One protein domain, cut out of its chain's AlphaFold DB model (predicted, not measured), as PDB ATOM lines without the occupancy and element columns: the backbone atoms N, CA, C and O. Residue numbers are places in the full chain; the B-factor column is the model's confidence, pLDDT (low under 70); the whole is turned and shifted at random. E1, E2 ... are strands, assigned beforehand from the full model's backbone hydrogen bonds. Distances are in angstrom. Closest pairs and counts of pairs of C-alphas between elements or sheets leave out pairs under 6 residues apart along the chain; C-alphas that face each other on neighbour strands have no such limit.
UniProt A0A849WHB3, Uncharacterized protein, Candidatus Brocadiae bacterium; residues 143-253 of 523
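Overview. This is residues 143 to 253 of the 523 residues of an uncharacterized protein of Candidatus Brocadiae bacterium (UniProt A0A849WHB3). Two strongly twisted antiparallel sheets, E1 E7 E3 E4 and E2 E6 E5, stand partly face to face, with their long strands running roughly along the longest axis of an elongated body. The long unnamed stretch of residues 200 to 218 passes from the first sheet to the second and is tied to E6 by a short pairing, while residues 182 to 196 form a long loop that reaches Gly 186. The printed part has 111 residues, with no named helix and seven named strands, E1 to E7 in order along the chain, which hold 58 residues; the class is all strand. The whole is compact, with a radius of gyration of the C-alphas of 14.7 A, and spans 49 by 26 by 20 A.

Arrangement. E1, residues 143 to 150, is an edge strand and the antiparallel neighbour of E7, residues 242 to 252, with N 146 and O 246 3.0 A apart, within hydrogen-bond range. E7 is also the antiparallel neighbour of E3, residues 170 to 181, at 165 degrees, with N 178 and O 245 at 2.9 A. E3 bends by 59 degrees at residue 173. It forms a hairpin with the edge strand E4, residues 197 to 199, where N 179 and O 197 are 2.9 A apart. In the other sheet E2, residues 159 to 167, is the antiparallel neighbour of E6, residues 226 to 235, with N 162 and O 231 at 2.9 A. E6 and E5, residues 219 to 223, are a hairpin, with N 221 and O 228 at 3.0 A. Between the sheets, the closest C-alphas of E1 and E2 are those of Leu 150 and Thr 160, 6.3 A apart. Those of E2 and E7 are Ile 162 and Leu 246, at 6.7 A. E2 and E3 meet only through their link, and E4 and E5 are apart. Residues 212 to 213 pair antiparallel with residues 234 to 235 of E6.

Along the chain. E1 begins at C-alpha 143, (0.527, 37.597, -31.430), and is 22.3 A long. E2 is 25.9 A long, and E3, the longest strand by residues, is 32.3 A. E4 has three residues and E5 five, and E6 is 28.4 A long. E7 is 31.9 A long and ends at C-alpha 252, (-4.152, 39.752, -41.003).

Size, cuts and confidence. The two C-alphas farthest apart, those of Gly 186 and Gln 253, are 50.1 A from each other. The printed part has no cut. The links E3 to E4 and E4 to E5 are long, with 15 and 19 residues. The mean pLDDT of the printed part is 82.9; residues 167 to 169, 183 to 194, 225 to 226 and 252 to 253 are under 70.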
ATOM      1  N   GLN A 143      -0.163  36.931 -32.532       82.50
ATOM      2  CA  GLN A 143       0.527  37.597 -31.430       82.50
ATOM      3  C   GLN A 143       2.021  37.709 -31.735       82.50
ATOM      4  O   GLN A 143       2.659  36.719 -32.091       82.50
ATOM      5  N   ILE A 144       2.577  38.912 -31.585       75.50
ATOM      6  CA  ILE A 144       4.024  39.153 -31.582       75.50
ATOM      7  C   ILE A 144       4.385  39.855 -30.275       75.50
ATOM      8  O   ILE A 144       3.729  40.815 -29.865       75.50
ATOM      9  N   GLU A 145       5.449  39.383 -29.637       89.94
ATOM     10  CA  GLU A 145       5.985  39.929 -28.394       89.94
ATOM     11  C   GLU A 145       7.445  40.339 -28.561       89.94
ATOM     12  O   GLU A 145       8.186  39.760 -29.358       89.94
ATOM     13  N   LYS A 146       7.876  41.336 -27.783       87.56
ATOM     14  CA  LYS A 146       9.284  41.724 -27.697       87.56
ATOM     15  C   LYS A 146       9.640  42.238 -26.311       87.56
ATOM     16  O   LYS A 146       8.990  43.148 -25.800       87.56
ATOM     17  N   GLU A 147      10.702  41.678 -25.743       93.38
ATOM     18  CA  GLU A 147      11.287  42.094 -24.467       93.38
ATOM     19  C   GLU A 147      12.480  43.042 -24.678       93.38
ATOM     20  O   GLU A 147      13.192  42.955 -25.682       93.38
ATOM     21  N   ALA A 148      12.718  43.934 -23.716       90.81
ATOM     22  CA  ALA A 148      13.938  44.729 -23.604       90.81
ATOM     23  C   ALA A 148      14.333  44.915 -22.131       90.81
ATOM     24  O   ALA A 148      13.475  45.070 -21.256       90.81
ATOM     25  N   LEU A 149      15.641  44.930 -21.858       90.38
ATOM     26  CA  LEU A 149      16.164  45.301 -20.545       90.38
ATOM     27  C   LEU A 149      16.067  46.822 -20.372       90.38
ATOM     28  O   LEU A 149      16.623  47.585 -21.158       90.38
ATOM     29  N   LEU A 150      15.386  47.237 -19.314       90.44
ATOM     30  CA  LEU A 150      15.260  48.611 -18.861       90.44
ATOM     31  C   LEU A 150      16.363  48.857 -17.819       90.44
ATOM     32  O   LEU A 150      16.343  48.212 -16.758       90.44
ATOM     33  N   PRO A 151      17.343  49.735 -18.092       84.94
ATOM     34  CA  PRO A 151      18.407  50.035 -17.141       84.94
ATOM     35  C   PRO A 151      17.851  50.714 -15.881       84.94
ATOM     36  O   PRO A 151      16.710  51.180 -15.846       84.94
ATOM     37  N   LYS A 152      18.673  50.772 -14.831       86.50
ATOM     38  CA  LYS A 152      18.373  51.586 -13.646       86.50
ATOM     39  C   LYS A 152      18.528  53.067 -13.991       86.50
ATOM     40  O   LYS A 152      19.475  53.427 -14.689       86.50
ATOM     41  N   SER A 153      17.661  53.917 -13.456       84.69
ATOM     42  CA  SER A 153      17.759  55.375 -13.584       84.69
ATOM     43  C   SER A 153      17.306  56.049 -12.292       84.69
ATOM     44  O   SER A 153      16.572  55.454 -11.509       84.69
ATOM     45  N   LYS A 154      17.715  57.304 -12.090       86.44
ATOM     46  CA  LYS A 154      17.102  58.223 -11.109       86.44
ATOM     47  C   LYS A 154      16.218  59.286 -11.767       86.44
ATOM     48  O   LYS A 154      15.547  60.035 -11.067       86.44
ATOM     49  N   ASP A 155      16.209  59.351 -13.098       86.94
ATOM     50  CA  ASP A 155      15.364  60.253 -13.876       86.94
ATOM     51  C   ASP A 155      14.105  59.509 -14.375       86.94
ATOM     52  O   ASP A 155      14.245  58.578 -15.175       86.94
ATOM     53  N   PRO A 156      12.882  59.911 -13.966       80.31
ATOM     54  CA  PRO A 156      11.626  59.360 -14.488       80.31
ATOM     55  C   PRO A 156      11.364  59.688 -15.967       80.31
ATOM     56  O   PRO A 156      10.417  59.152 -16.541       80.31
ATOM     57  N   LYS A 157      12.189  60.534 -16.600       85.00
ATOM     58  CA  LYS A 157      12.185  60.796 -18.048       85.00
ATOM     59  C   LYS A 157      13.146  59.894 -18.834       85.00
ATOM     60  O   LYS A 157      13.211  60.010 -20.055       85.00
ATOM     61  N   ALA A 158      13.878  58.989 -18.180       88.56
ATOM     62  CA  ALA A 158      14.713  58.009 -18.871       88.56
ATOM     63  C   ALA A 158      13.837  56.924 -19.526       88.56
ATOM     64  O   ALA A 158      13.347  56.012 -18.857       88.56
ATOM     65  N   LEU A 159      13.634  57.039 -20.840       92.00
ATOM     66  CA  LEU A 159      12.801  56.132 -21.633       92.00
ATOM     67  C   LEU A 159      13.637  55.069 -22.353       92.00
ATOM     68  O   LEU A 159      14.692  55.357 -22.912       92.00
ATOM     69  N   THR A 160      13.117  53.844 -22.412       93.75
ATOM     70  CA  THR A 160      13.577  52.787 -23.321       93.75
ATOM     71  C   THR A 160      12.452  52.450 -24.295       93.75
ATOM     72  O   THR A 160      11.383  51.995 -23.889       93.75
ATOM     73  N   THR A 161      12.676  52.672 -25.588       95.19
ATOM     74  CA  THR A 161      11.675  52.430 -26.636       95.19
ATOM     75  C   THR A 161      11.681  50.970 -27.092       95.19
ATOM     76  O   THR A 161      12.675  50.498 -27.648       95.19
ATOM     77  N   ILE A 162      10.554  50.267 -26.960       93.19
ATOM     78  CA  ILE A 162      10.351  48.944 -27.571       93.19
ATOM     79  C   ILE A 162       9.550  49.109 -28.868       93.19
ATOM     80  O   ILE A 162       8.507  49.759 -28.889       93.19
ATOM     81  N   ARG A 163      10.051  48.510 -29.959       92.69
ATOM     82  CA  ARG A 163       9.404  48.501 -31.285       92.69
ATOM     83  C   ARG A 163       9.125  47.080 -31.766       92.69
ATOM     84  O   ARG A 163      10.074  46.303 -31.942       92.69
ATOM     85  N   VAL A 164       7.853  46.779 -32.018       85.31
ATOM     86  CA  VAL A 164       7.349  45.551 -32.651       85.31
ATOM     87  C   VAL A 164       6.966  45.862 -34.099       85.31
ATOM     88  O   VAL A 164       6.286  46.852 -34.362       85.31
ATOM     89  N   LYS A 165       7.402  45.020 -35.041       82.56
ATOM     90  CA  LYS A 165       6.927  45.040 -36.431       82.56
ATOM     91  C   LYS A 165       5.757  44.066 -36.579       82.56
ATOM     92  O   LYS A 165       5.836  42.953 -36.068       82.56
ATOM     93  N   VAL A 166       4.721  44.472 -37.301       78.06
ATOM     94  CA  VAL A 166       3.545  43.666 -37.660       78.06
ATOM     95  C   VAL A 166       3.375  43.736 -39.184       78.06
ATOM     96  O   VAL A 166       3.493  44.843 -39.709       78.06
ATOM     97  N   PRO A 167       3.127  42.628 -39.906       63.44
ATOM     98  CA  PRO A 167       2.949  42.646 -41.367       63.44
ATOM     99  C   PRO A 167       1.735  43.474 -41.826       63.44
ATOM    100  O   PRO A 167       0.836  43.766 -41.030       63.44
ATOM    101  N   LEU A 168       1.701  43.861 -43.103       57.62
ATOM    102  CA  LEU A 168       0.591  44.560 -43.760       57.62
ATOM    103  C   LEU A 168       0.014  43.715 -44.911       57.62
ATOM    104  O   LEU A 168       0.802  43.258 -45.725       57.62
ATOM    105  N   PRO A 169      -1.326  43.633 -45.065       63.38
ATOM    106  CA  PRO A 169      -2.337  44.452 -44.397       63.38
ATOM    107  C   PRO A 169      -2.849  43.833 -43.085       63.38
ATOM    108  O   PRO A 169      -3.344  42.710 -43.049       63.38
ATOM    109  N   CYS A 170      -2.821  44.600 -41.988       70.50
ATOM    110  CA  CYS A 170      -3.324  44.137 -40.691       70.50
ATOM    111  C   CYS A 170      -4.205  45.150 -39.946       70.50
ATOM    112  O   CYS A 170      -4.011  46.373 -39.998       70.50
ATOM    113  N   LYS A 171      -5.120  44.607 -39.141       82.38
ATOM    114  CA  LYS A 171      -5.858  45.309 -38.095       82.38
ATOM    115  C   LYS A 171      -5.263  44.923 -36.744       82.38
ATOM    116  O   LYS A 171      -5.341  43.769 -36.338       82.38
ATOM    117  N   ILE A 172      -4.696  45.887 -36.026       84.56
ATOM    118  CA  ILE A 172      -4.268  45.675 -34.637       84.56
ATOM    119  C   ILE A 172      -5.528  45.492 -33.774       84.56
ATOM    120  O   ILE A 172      -6.480  46.263 -33.888       84.56
ATOM    121  N   VAL A 173      -5.538  44.442 -32.953       88.50
ATOM    122  CA  VAL A 173      -6.650  44.049 -32.072       88.50
ATOM    123  C   VAL A 173      -6.419  44.572 -30.656       88.50
ATOM    124  O   VAL A 173      -7.330  45.133 -30.055       88.50
ATOM    125  N   SER A 174      -5.198  44.432 -30.136       93.00
ATOM    126  CA  SER A 174      -4.786  45.038 -28.868       93.00
ATOM    127  C   SER A 174      -3.279  45.256 -28.817       93.00
ATOM    128  O   SER A 174      -2.508  44.474 -29.373       93.00
ATOM    129  N   ILE A 175      -2.866  46.289 -28.091       94.62
ATOM    130  CA  ILE A 175      -1.475  46.549 -27.714       94.62
ATOM    131  C   ILE A 175      -1.434  46.488 -26.193       94.62
ATOM    132  O   ILE A 175      -2.285  47.099 -25.544       94.62
ATOM    133  N   ARG A 176      -0.488  45.741 -25.627       95.44
ATOM    134  CA  ARG A 176      -0.328  45.597 -24.178       95.44
ATOM    135  C   ARG A 176       1.136  45.712 -23.797       95.44
ATOM    136  O   ARG A 176       2.014  45.222 -24.506       95.44
ATOM    137  N   ALA A 177       1.391  46.349 -22.666       94.94
ATOM    138  CA  ALA A 177       2.718  46.467 -22.096       94.94
ATOM    139  C   ALA A 177       2.764  45.710 -20.771       94.94
ATOM    140  O   ALA A 177       1.779  45.658 -20.033       94.94
ATOM    141  N   TYR A 178       3.926  45.144 -20.471       94.75
ATOM    142  CA  TYR A 178       4.177  44.444 -19.224       94.75
ATOM    143  C   TYR A 178       5.531  44.834 -18.642       94.75
ATOM    144  O   TYR A 178       6.491  45.062 -19.383       94.75
ATOM    145  N   PHE A 179       5.624  44.815 -17.317       92.69
ATOM    146  CA  PHE A 179       6.887  44.888 -16.591       92.69
ATOM    147  C   PHE A 179       7.169  43.576 -15.856       92.69
ATOM    148  O   PHE A 179       6.257  42.890 -15.398       92.69
ATOM    149  N   ARG A 180       8.453  43.255 -15.711       90.94
ATOM    150  CA  ARG A 180       8.982  42.235 -14.801       90.94
ATOM    151  C   ARG A 180      10.203  42.811 -14.090       90.94
ATOM    152  O   ARG A 180      10.993  43.526 -14.709       90.94
ATOM    153  N   ASN A 181      10.385  42.505 -12.812       86.06
ATOM    154  CA  ASN A 181      11.605  42.882 -12.102       86.06
ATOM    155  C   ASN A 181      12.794  42.019 -12.549       86.06
ATOM    156  O   ASN A 181      12.667  40.812 -12.732       86.06
ATOM    157  N   GLY A 182      13.963  42.637 -12.711       74.75
ATOM    158  CA  GLY A 182      15.229  41.912 -12.793       74.75
ATOM    159  C   GLY A 182      15.719  41.515 -11.399       74.75
ATOM    160  O   GLY A 182      15.378  42.171 -10.414       74.75
ATOM    161  N   ALA A 183      16.546  40.467 -11.340       68.88
ATOM    162  CA  ALA A 183      17.074  39.909 -10.096       68.88
ATOM    163  C   ALA A 183      17.713  40.982  -9.196       68.88
ATOM    164  O   ALA A 183      18.646  41.686  -9.601       68.88
ATOM    165  N   TRP A 184      17.210  41.104  -7.967       66.25
ATOM    166  CA  TRP A 184      17.674  42.114  -7.015       66.25
ATOM    167  C   TRP A 184      18.908  41.616  -6.228       66.25
ATOM    168  O   TRP A 184      18.855  40.520  -5.663       66.25
ATOM    169  N   PRO A 185      20.036  42.360  -6.165       61.50
ATOM    170  CA  PRO A 185      21.207  41.918  -5.405       61.50
ATOM    171  C   PRO A 185      20.954  41.960  -3.892       61.50
ATOM    172  O   PRO A 185      20.605  43.013  -3.365       61.50
ATOM    173  N   GLY A 186      21.204  40.847  -3.191       60.06
ATOM    174  CA  GLY A 186      21.214  40.806  -1.720       60.06
ATOM    175  C   GLY A 186      20.006  40.153  -1.036       60.06
ATOM    176  O   GLY A 186      19.679  40.550   0.077       60.06
ATOM    177  N   ASN A 187      19.370  39.152  -1.658       52.16
ATOM    178  CA  ASN A 187      18.344  38.291  -1.039       52.16
ATOM    179  C   ASN A 187      17.154  39.053  -0.413       52.16
ATOM    180  O   ASN A 187      16.757  38.777   0.717       52.16
ATOM    181  N   CYS A 188      16.577  40.008  -1.148       52.22
ATOM    182  CA  CYS A 188      15.315  40.635  -0.763       52.22
ATOM    183  C   CYS A 188      14.161  40.069  -1.604       52.22
ATOM    184  O   CYS A 188      14.070  40.342  -2.802       52.22
ATOM    185  N   ASP A 189      13.264  39.311  -0.969       51.38
ATOM    186  CA  ASP A 189      12.132  38.637  -1.632       51.38
ATOM    187  C   ASP A 189      11.004  39.593  -2.067       51.38
ATOM    188  O   ASP A 189      10.020  39.170  -2.679       51.38
ATOM    189  N   LEU A 190      11.140  40.898  -1.797       49.19
ATOM    190  CA  LEU A 190      10.218  41.949  -2.233       49.19
ATOM    191  C   LEU A 190      10.332  42.210  -3.747       49.19
ATOM    192  O   LEU A 190      10.777  43.264  -4.197       49.19
ATOM    193  N   GLY A 191       9.860  41.246  -4.537       51.75
ATOM    194  CA  GLY A 191       9.491  41.459  -5.933       51.75
ATOM    195  C   GLY A 191      10.343  40.762  -6.991       51.75
ATOM    196  O   GLY A 191      10.242  41.171  -8.143       51.75
ATOM    197  N   ASN A 192      11.125  39.722  -6.684       54.16
ATOM    198  CA  ASN A 192      11.647  38.817  -7.726       54.16
ATOM    199  C   ASN A 192      10.489  37.989  -8.334       54.16
ATOM    200  O   ASN A 192      10.319  36.811  -8.029       54.16
ATOM    201  N   SER A 193       9.663  38.608  -9.182       60.91
ATOM    202  CA  SER A 193       8.627  37.912  -9.943       60.91
ATOM    203  C   SER A 193       9.203  37.399 -11.264       60.91
ATOM    204  O   SER A 193       9.650  38.179 -12.100       60.91
ATOM    205  N   GLU A 194       9.153  36.088 -11.503       67.50
ATOM    206  CA  GLU A 194       9.371  35.545 -12.857       67.50
ATOM    207  C   GLU A 194       8.218  35.931 -13.801       67.50
ATOM    208  O   GLU A 194       8.384  36.011 -15.022       67.50
ATOM    209  N   THR A 195       7.048  36.216 -13.222       81.56
ATOM    210  CA  THR A 195       5.846  36.672 -13.911       81.56
ATOM    211  C   THR A 195       5.937  38.135 -14.343       81.56
ATOM    212  O   THR A 195       6.430  39.010 -13.626       81.56
ATOM    213  N   PHE A 196       5.397  38.386 -15.534       89.75
ATOM    214  CA  PHE A 196       5.101  39.713 -16.059       89.75
ATOM    215  C   PHE A 196       3.777  40.241 -15.490       89.75
ATOM    216  O   PHE A 196       2.803  39.495 -15.411       89.75
ATOM    217  N   VAL A 197       3.726  41.534 -15.166       90.12
ATOM    218  CA  VAL A 197       2.510  42.245 -14.738       90.12
ATOM    219  C   VAL A 197       2.125  43.270 -15.802       90.12
ATOM    220  O   VAL A 197       2.990  43.993 -16.298       90.12
ATOM    221  N   GLU A 198       0.847  43.302 -16.186       92.06
ATOM    222  CA  GLU A 198       0.318  44.220 -17.206       92.06
ATOM    223  C   GLU A 198       0.306  45.666 -16.680       92.06
ATOM    224  O   GLU A 198       0.103  45.903 -15.488       92.06
ATOM    225  N   THR A 199       0.545  46.642 -17.557       91.19
ATOM    226  CA  THR A 199       0.563  48.073 -17.216       91.19
ATOM    227  C   THR A 199      -0.313  48.878 -18.170       91.19
ATOM    228  O   THR A 199      -0.444  48.536 -19.346       91.19
ATOM    229  N   GLY A 200      -0.850  49.994 -17.673       90.31
ATOM    230  CA  GLY A 200      -1.413  51.043 -18.516       90.31
ATOM    231  C   GLY A 200      -0.375  51.613 -19.488       90.31
ATOM    232  O   GLY A 200       0.828  51.610 -19.198       90.31
ATOM    233  N   ILE A 201      -0.845  52.079 -20.650       92.81
ATOM    234  CA  ILE A 201      -0.041  52.740 -21.689       92.81
ATOM    235  C   ILE A 201      -0.689  54.093 -21.997       92.81
ATOM    236  O   ILE A 201      -1.835  54.137 -22.442       92.81
ATOM    237  N   GLY A 202       0.040  55.191 -21.791       89.44
ATOM    238  CA  GLY A 202      -0.428  56.544 -22.115       89.44
ATOM    239  C   GLY A 202      -1.428  57.161 -21.130       89.44
ATOM    240  O   GLY A 202      -1.843  58.296 -21.333       89.44
ATOM    241  N   ASP A 203      -1.792  56.458 -20.054       84.00
ATOM    242  CA  ASP A 203      -2.560  57.024 -18.931       84.00
ATOM    243  C   ASP A 203      -1.667  57.730 -17.889       84.00
ATOM    244  O   ASP A 203      -2.160  58.344 -16.943       84.00
ATOM    245  N   GLY A 204      -0.342  57.646 -18.055       77.88
ATOM    246  CA  GLY A 204       0.649  58.237 -17.159       77.88
ATOM    247  C   GLY A 204       0.741  57.591 -15.770       77.88
ATOM    248  O   GLY A 204       1.544  58.076 -14.959       77.88
ATOM    249  N   SER A 205      -0.029  56.527 -15.504       86.69
ATOM    250  CA  SER A 205      -0.098  55.815 -14.224       86.69
ATOM    251  C   SER A 205       1.198  55.069 -13.903       86.69
ATOM    252  O   SER A 205       2.006  54.794 -14.785       86.69
ATOM    253  N   GLU A 206       1.433  54.765 -12.628       88.81
ATOM    254  CA  GLU A 206       2.562  53.934 -12.204       88.81
ATOM    255  C   GLU A 206       2.141  52.459 -12.192       88.81
ATOM    256  O   GLU A 206       1.077  52.116 -11.675       88.81
ATOM    257  N   CYS A 207       2.965  51.575 -12.758       87.81
ATOM    258  CA  CYS A 207       2.714  50.135 -12.713       87.81
ATOM    259  C   CYS A 207       2.735  49.641 -11.256       87.81
ATOM    260  O   CYS A 207       3.504  50.141 -10.438       87.81
ATOM    261  N   SER A 208       1.971  48.597 -10.925       85.25
ATOM    262  CA  SER A 208       1.888  48.050  -9.558       85.25
ATOM    263  C   SER A 208       3.193  47.435  -9.019       85.25
ATOM    264  O   SER A 208       3.241  47.042  -7.857       85.25
ATOM    265  N   ILE A 209       4.253  47.355  -9.832       80.88
ATOM    266  CA  ILE A 209       5.623  47.012  -9.403       80.88
ATOM    267  C   ILE A 209       6.391  48.268  -8.891       80.88
ATOM    268  O   ILE A 209       7.553  48.183  -8.484       80.88
ATOM    269  N   GLY A 210       5.766  49.451  -8.919       84.19
ATOM    270  CA  GLY A 210       6.323  50.749  -8.508       84.19
ATOM    271  C   GLY A 210       7.435  51.265  -9.427       84.19
ATOM    272  O   GLY A 210       8.040  50.492 -10.160       84.19
ATOM    273  N   TRP A 211       7.743  52.560  -9.398       87.62
ATOM    274  CA  TRP A 211       8.890  53.202 -10.071       87.62
ATOM    275  C   TRP A 211       9.063  52.940 -11.585       87.62
ATOM    276  O   TRP A 211      10.155  53.132 -12.132       87.62
ATOM    277  N   CYS A 212       8.016  52.496 -12.289       90.44
ATOM    278  CA  CYS A 212       8.038  52.296 -13.738       90.44
ATOM    279  C   CYS A 212       6.660  52.521 -14.384       90.44
ATOM    280  O   CYS A 212       5.627  52.300 -13.748       90.44
ATOM    281  N   LYS A 213       6.639  52.956 -15.653       94.62
ATOM    282  CA  LYS A 213       5.404  53.155 -16.439       94.62
ATOM    283  C   LYS A 213       5.625  53.229 -17.945       94.62
ATOM    284  O   LYS A 213       6.754  53.429 -18.387       94.62
ATOM    285  N   CYS A 214       4.545  53.155 -18.717       94.25
ATOM    286  CA  CYS A 214       4.524  53.530 -20.131       94.25
ATOM    287  C   CYS A 214       3.836  54.904 -20.269       94.25
ATOM    288  O   CYS A 214       2.608  54.956 -20.334       94.25
ATOM    289  N   PRO A 215       4.592  56.022 -20.222       90.75
ATOM    290  CA  PRO A 215       4.013  57.355 -20.031       90.75
ATOM    291  C   PRO A 215       3.238  57.868 -21.247       90.75
ATOM    292  O   PRO A 215       2.268  58.595 -21.071       90.75
ATOM    293  N   GLU A 216       3.651  57.473 -22.451       92.88
ATOM    294  CA  GLU A 216       3.079  57.921 -23.722       92.88
ATOM    295  C   GLU A 216       2.145  56.857 -24.326       92.88
ATOM    296  O   GLU A 216       2.385  55.657 -24.139       92.88
ATOM    297  N   PRO A 217       1.103  57.254 -25.083       93.81
ATOM    298  CA  PRO A 217       0.275  56.323 -25.846       93.81
ATOM    299  C   PRO A 217       1.093  55.603 -26.940       93.81
ATOM    300  O   PRO A 217       2.121  56.117 -27.393       93.81
ATOM    301  N   PRO A 218       0.651  54.420 -27.411       93.81
ATOM    302  CA  PRO A 218       1.388  53.664 -28.417       93.81
ATOM    303  C   PRO A 218       1.432  54.416 -29.754       93.81
ATOM    304  O   PRO A 218       0.396  54.716 -30.349       93.81
ATOM    305  N   ARG A 219       2.640  54.666 -30.266       96.06
ATOM    306  CA  ARG A 219       2.847  55.216 -31.613       96.06
ATOM    307  C   ARG A 219       2.746  54.080 -32.633       96.06
ATOM    308  O   ARG A 219       3.361  53.030 -32.447       96.06
ATOM    309  N   ILE A 220       1.966  54.279 -33.695       92.75
ATOM    310  CA  ILE A 220       1.751  53.292 -34.761       92.75
ATOM    311  C   ILE A 220       2.122  53.943 -36.094       92.75
ATOM    312  O   ILE A 220       1.419  54.830 -36.574       92.75
ATOM    313  N   GLU A 221       3.225  53.496 -36.683       89.00
ATOM    314  CA  GLU A 221       3.771  54.014 -37.940       89.00
ATOM    315  C   GLU A 221       3.553  52.979 -39.054       89.00
ATOM    316  O   GLU A 221       3.865  51.803 -38.868       89.00
ATOM    317  N   ASN A 222       3.030  53.384 -40.216       78.31
ATOM    318  CA  ASN A 222       3.024  52.526 -41.408       78.31
ATOM    319  C   ASN A 222       4.357  52.732 -42.142       78.31
ATOM    320  O   ASN A 222       4.649  53.853 -42.556       78.31
ATOM    321  N   ILE A 223       5.158  51.677 -42.293       70.31
ATOM    322  CA  ILE A 223       6.465  51.705 -42.958       70.31
ATOM    323  C   ILE A 223       6.517  50.542 -43.950       70.31
ATOM    324  O   ILE A 223       6.730  49.396 -43.553       70.31
ATOM    325  N   GLU A 224       6.321  50.865 -45.231       70.25
ATOM    326  CA  GLU A 224       6.375  49.931 -46.366       70.25
ATOM    327  C   GLU A 224       5.495  48.687 -46.139       70.25
ATOM    328  O   GLU A 224       4.271  48.789 -46.173       70.25
ATOM    329  N   GLU A 225       6.110  47.535 -45.869       57.25
ATOM    330  CA  GLU A 225       5.471  46.224 -45.677       57.25
ATOM    331  C   GLU A 225       4.936  45.996 -44.242       57.25
ATOM    332  O   GLU A 225       4.417  44.926 -43.929       57.25
ATOM    333  N   HIS A 226       5.110  46.957 -43.323       65.62
ATOM    334  CA  HIS A 226       4.851  46.759 -41.890       65.62
ATOM    335  C   HIS A 226       4.098  47.915 -41.213       65.62
ATOM    336  O   HIS A 226       4.321  49.091 -41.501       65.62
ATOM    337  N   LYS A 227       3.310  47.591 -40.181       81.81
ATOM    338  CA  LYS A 227       3.007  48.524 -39.084       81.81
ATOM    339  C   LYS A 227       4.056  48.368 -37.991       81.81
ATOM    340  O   LYS A 227       4.265  47.268 -37.476       81.81
ATOM    341  N   VAL A 228       4.706  49.460 -37.610       87.38
ATOM    342  CA  VAL A 228       5.626  49.503 -36.472       87.38
ATOM    343  C   VAL A 228       4.880  50.061 -35.269       87.38
ATOM    344  O   VAL A 228       4.533  51.240 -35.228       87.38
ATOM    345  N   VAL A 229       4.628  49.196 -34.289       90.88
ATOM    346  CA  VAL A 229       4.056  49.576 -32.997       90.88
ATOM    347  C   VAL A 229       5.194  49.878 -32.034       90.88
ATOM    348  O   VAL A 229       6.078  49.047 -31.813       90.88
ATOM    349  N   THR A 230       5.157  51.074 -31.460       94.69
ATOM    350  CA  THR A 230       6.217  51.637 -30.632       94.69
ATOM    351  C   THR A 230       5.646  52.098 -29.295       94.69
ATOM    352  O   THR A 230       4.728  52.917 -29.264       94.69
ATOM    353  N   VAL A 231       6.211  51.603 -28.192       95.94
ATOM    354  CA  VAL A 231       5.867  52.019 -26.822       95.94
ATOM    355  C   VAL A 231       7.150  52.356 -26.068       95.94
ATOM    356  O   VAL A 231       8.137  51.622 -26.147       95.94
ATOM    357  N   ASP A 232       7.129  53.463 -25.331       95.19
ATOM    358  CA  ASP A 232       8.228  53.879 -24.464       95.19
ATOM    359  C   ASP A 232       7.998  53.386 -23.031       95.19
ATOM    360  O   ASP A 232       6.901  53.506 -22.488       95.19
ATOM    361  N   PHE A 233       9.040  52.832 -22.414       95.56
ATOM    362  CA  PHE A 233       9.025  52.300 -21.052       95.56
ATOM    363  C   PHE A 233       9.971  53.128 -20.175       95.56
ATOM    364  O   PHE A 233      11.166  53.210 -20.461       95.56
ATOM    365  N   ALA A 234       9.456  53.720 -19.101       93.56
ATOM    366  CA  ALA A 234      10.230  54.432 -18.088       93.56
ATOM    367  C   ALA A 234      10.521  53.517 -16.887       93.56
ATOM    368  O   ALA A 234       9.620  52.816 -16.420       93.56
ATOM    369  N   ASN A 235      11.745  53.562 -16.353       92.00
ATOM    370  CA  ASN A 235      12.136  52.922 -15.091       92.00
ATOM    371  C   ASN A 235      13.038  53.878 -14.299       92.00
ATOM    372  O   ASN A 235      14.164  54.124 -14.720       92.00
ATOM    373  N   TRP A 236      12.571  54.385 -13.156       90.69
ATOM    374  CA  TRP A 236      13.350  55.239 -12.241       90.69
ATOM    375  C   TRP A 236      13.638  54.561 -10.897       90.69
ATOM    376  O   TRP A 236      13.890  55.219  -9.887       90.69
ATOM    377  N   SER A 237      13.627  53.227 -10.892       83.31
ATOM    378  CA  SER A 237      14.247  52.439  -9.835       83.31
ATOM    379  C   SER A 237      15.772  52.557  -9.937       83.31
ATOM    380  O   SER A 237      16.385  52.104 -10.909       83.31
ATOM    381  N   ASP A 238      16.405  53.119  -8.906       77.38
ATOM    382  CA  ASP A 238      17.855  53.015  -8.695       77.38
ATOM    383  C   ASP A 238      18.249  51.666  -8.065       77.38
ATOM    384  O   ASP A 238      19.396  51.213  -8.162       77.38
ATOM    385  N   CYS A 239      17.265  50.983  -7.480       73.62
ATOM    386  CA  CYS A 239      17.398  49.720  -6.779       73.62
ATOM    387  C   CYS A 239      17.484  48.520  -7.736       73.62
ATOM    388  O   CYS A 239      18.363  47.671  -7.553       73.62
ATOM    389  N   ASN A 240      16.662  48.448  -8.790       79.19
ATOM    390  CA  ASN A 240      16.615  47.304  -9.713       79.19
ATOM    391  C   ASN A 240      16.460  47.673 -11.205       79.19
ATOM    392  O   ASN A 240      15.805  48.643 -11.578       79.19
ATOM    393  N   ALA A 241      17.094  46.872 -12.069       85.50
ATOM    394  CA  ALA A 241      16.813  46.872 -13.505       85.50
ATOM    395  C   ALA A 241      15.551  46.034 -13.762       85.50
ATOM    396  O   ALA A 241      15.183  45.206 -12.926       85.50
ATOM    397  N   ARG A 242      14.876  46.244 -14.893       89.44
ATOM    398  CA  ARG A 242      13.571  45.619 -15.180       89.44
ATOM    399  C   ARG A 242      13.514  45.096 -16.608       89.44
ATOM    400  O   ARG A 242      14.277  45.547 -17.452       89.44
ATOM    401  N   THR A 243      12.618  44.165 -16.905       92.25
ATOM    402  CA  THR A 243      12.273  43.817 -18.288       92.25
ATOM    403  C   THR A 243      10.963  44.498 -18.652       92.25
ATOM    404  O   THR A 243       9.955  44.284 -17.981       92.25
ATOM    405  N   GLY A 244      10.970  45.303 -19.712       93.62
ATOM    406  CA  GLY A 244       9.752  45.748 -20.383       93.62
ATOM    407  C   GLY A 244       9.401  44.756 -21.485       93.62
ATOM    408  O   GLY A 244      10.300  44.286 -22.184       93.62
ATOM    409  N   LYS A 245       8.119  44.431 -21.650       95.88
ATOM    410  CA  LYS A 245       7.621  43.600 -22.751       95.88
ATOM    411  C   LYS A 245       6.464  44.291 -23.455       95.88
ATOM    412  O   LYS A 245       5.521  44.726 -22.801       95.88
ATOM    413  N   LEU A 246       6.531  44.354 -24.780       95.38
ATOM    414  CA  LEU A 246       5.457  44.833 -25.647       95.38
ATOM    415  C   LEU A 246       4.812  43.632 -26.347       95.38
ATOM    416  O   LEU A 246       5.488  42.935 -27.101       95.38
ATOM    417  N   GLU A 247       3.525  43.401 -26.096       95.00
ATOM    418  CA  GLU A 247       2.680  42.440 -26.809       95.00
ATOM    419  C   GLU A 247       1.794  43.197 -27.807       95.00
ATOM    420  O   GLU A 247       1.134  44.180 -27.454       95.00
ATOM    421  N   VAL A 248       1.745  42.725 -29.052       88.44
ATOM    422  CA  VAL A 248       0.804  43.210 -30.064       88.44
ATOM    423  C   VAL A 248       0.017  42.031 -30.617       88.44
ATOM    424  O   VAL A 248       0.585  41.125 -31.232       88.44
ATOM    425  N   LYS A 249      -1.303  42.069 -30.426       89.56
ATOM    426  CA  LYS A 249      -2.252  41.162 -31.075       89.56
ATOM    427  C   LYS A 249      -2.831  41.831 -32.314       89.56
ATOM    428  O   LYS A 249      -3.256  42.987 -32.254       89.56
ATOM    429  N   TYR A 250      -2.882  41.113 -33.427       80.56
ATOM    430  CA  TYR A 250      -3.350  41.620 -34.715       80.56
ATOM    431  C   TYR A 250      -4.093  40.549 -35.512       80.56
ATOM    432  O   TYR A 250      -3.954  39.354 -35.280       80.56
ATOM    433  N   VAL A 251      -4.882  41.003 -36.474       75.94
ATOM    434  CA  VAL A 251      -5.533  40.184 -37.490       75.94
ATOM    435  C   VAL A 251      -4.977  40.595 -38.842       75.94
ATOM    436  O   VAL A 251      -4.949  41.783 -39.172       75.94
ATOM    437  N   LEU A 252      -4.532  39.605 -39.606       61.47
ATOM    438  CA  LEU A 252      -4.152  39.752 -41.003       61.47
ATOM    439  C   LEU A 252      -5.448  39.938 -41.805       61.47
ATOM    440  O   LEU A 252      -6.348  39.104 -41.719       61.47
ATOM    441  N   GLN A 253      -5.599  41.072 -42.485       59.75
ATOM    442  CA  GLN A 253      -6.828  41.399 -43.207       59.75
ATOM    443  C   GLN A 253      -6.791  40.768 -44.595       59.75
ATOM    444  O   GLN A 253      -5.746  40.751 -45.240       59.75
TER     445      GLN A 253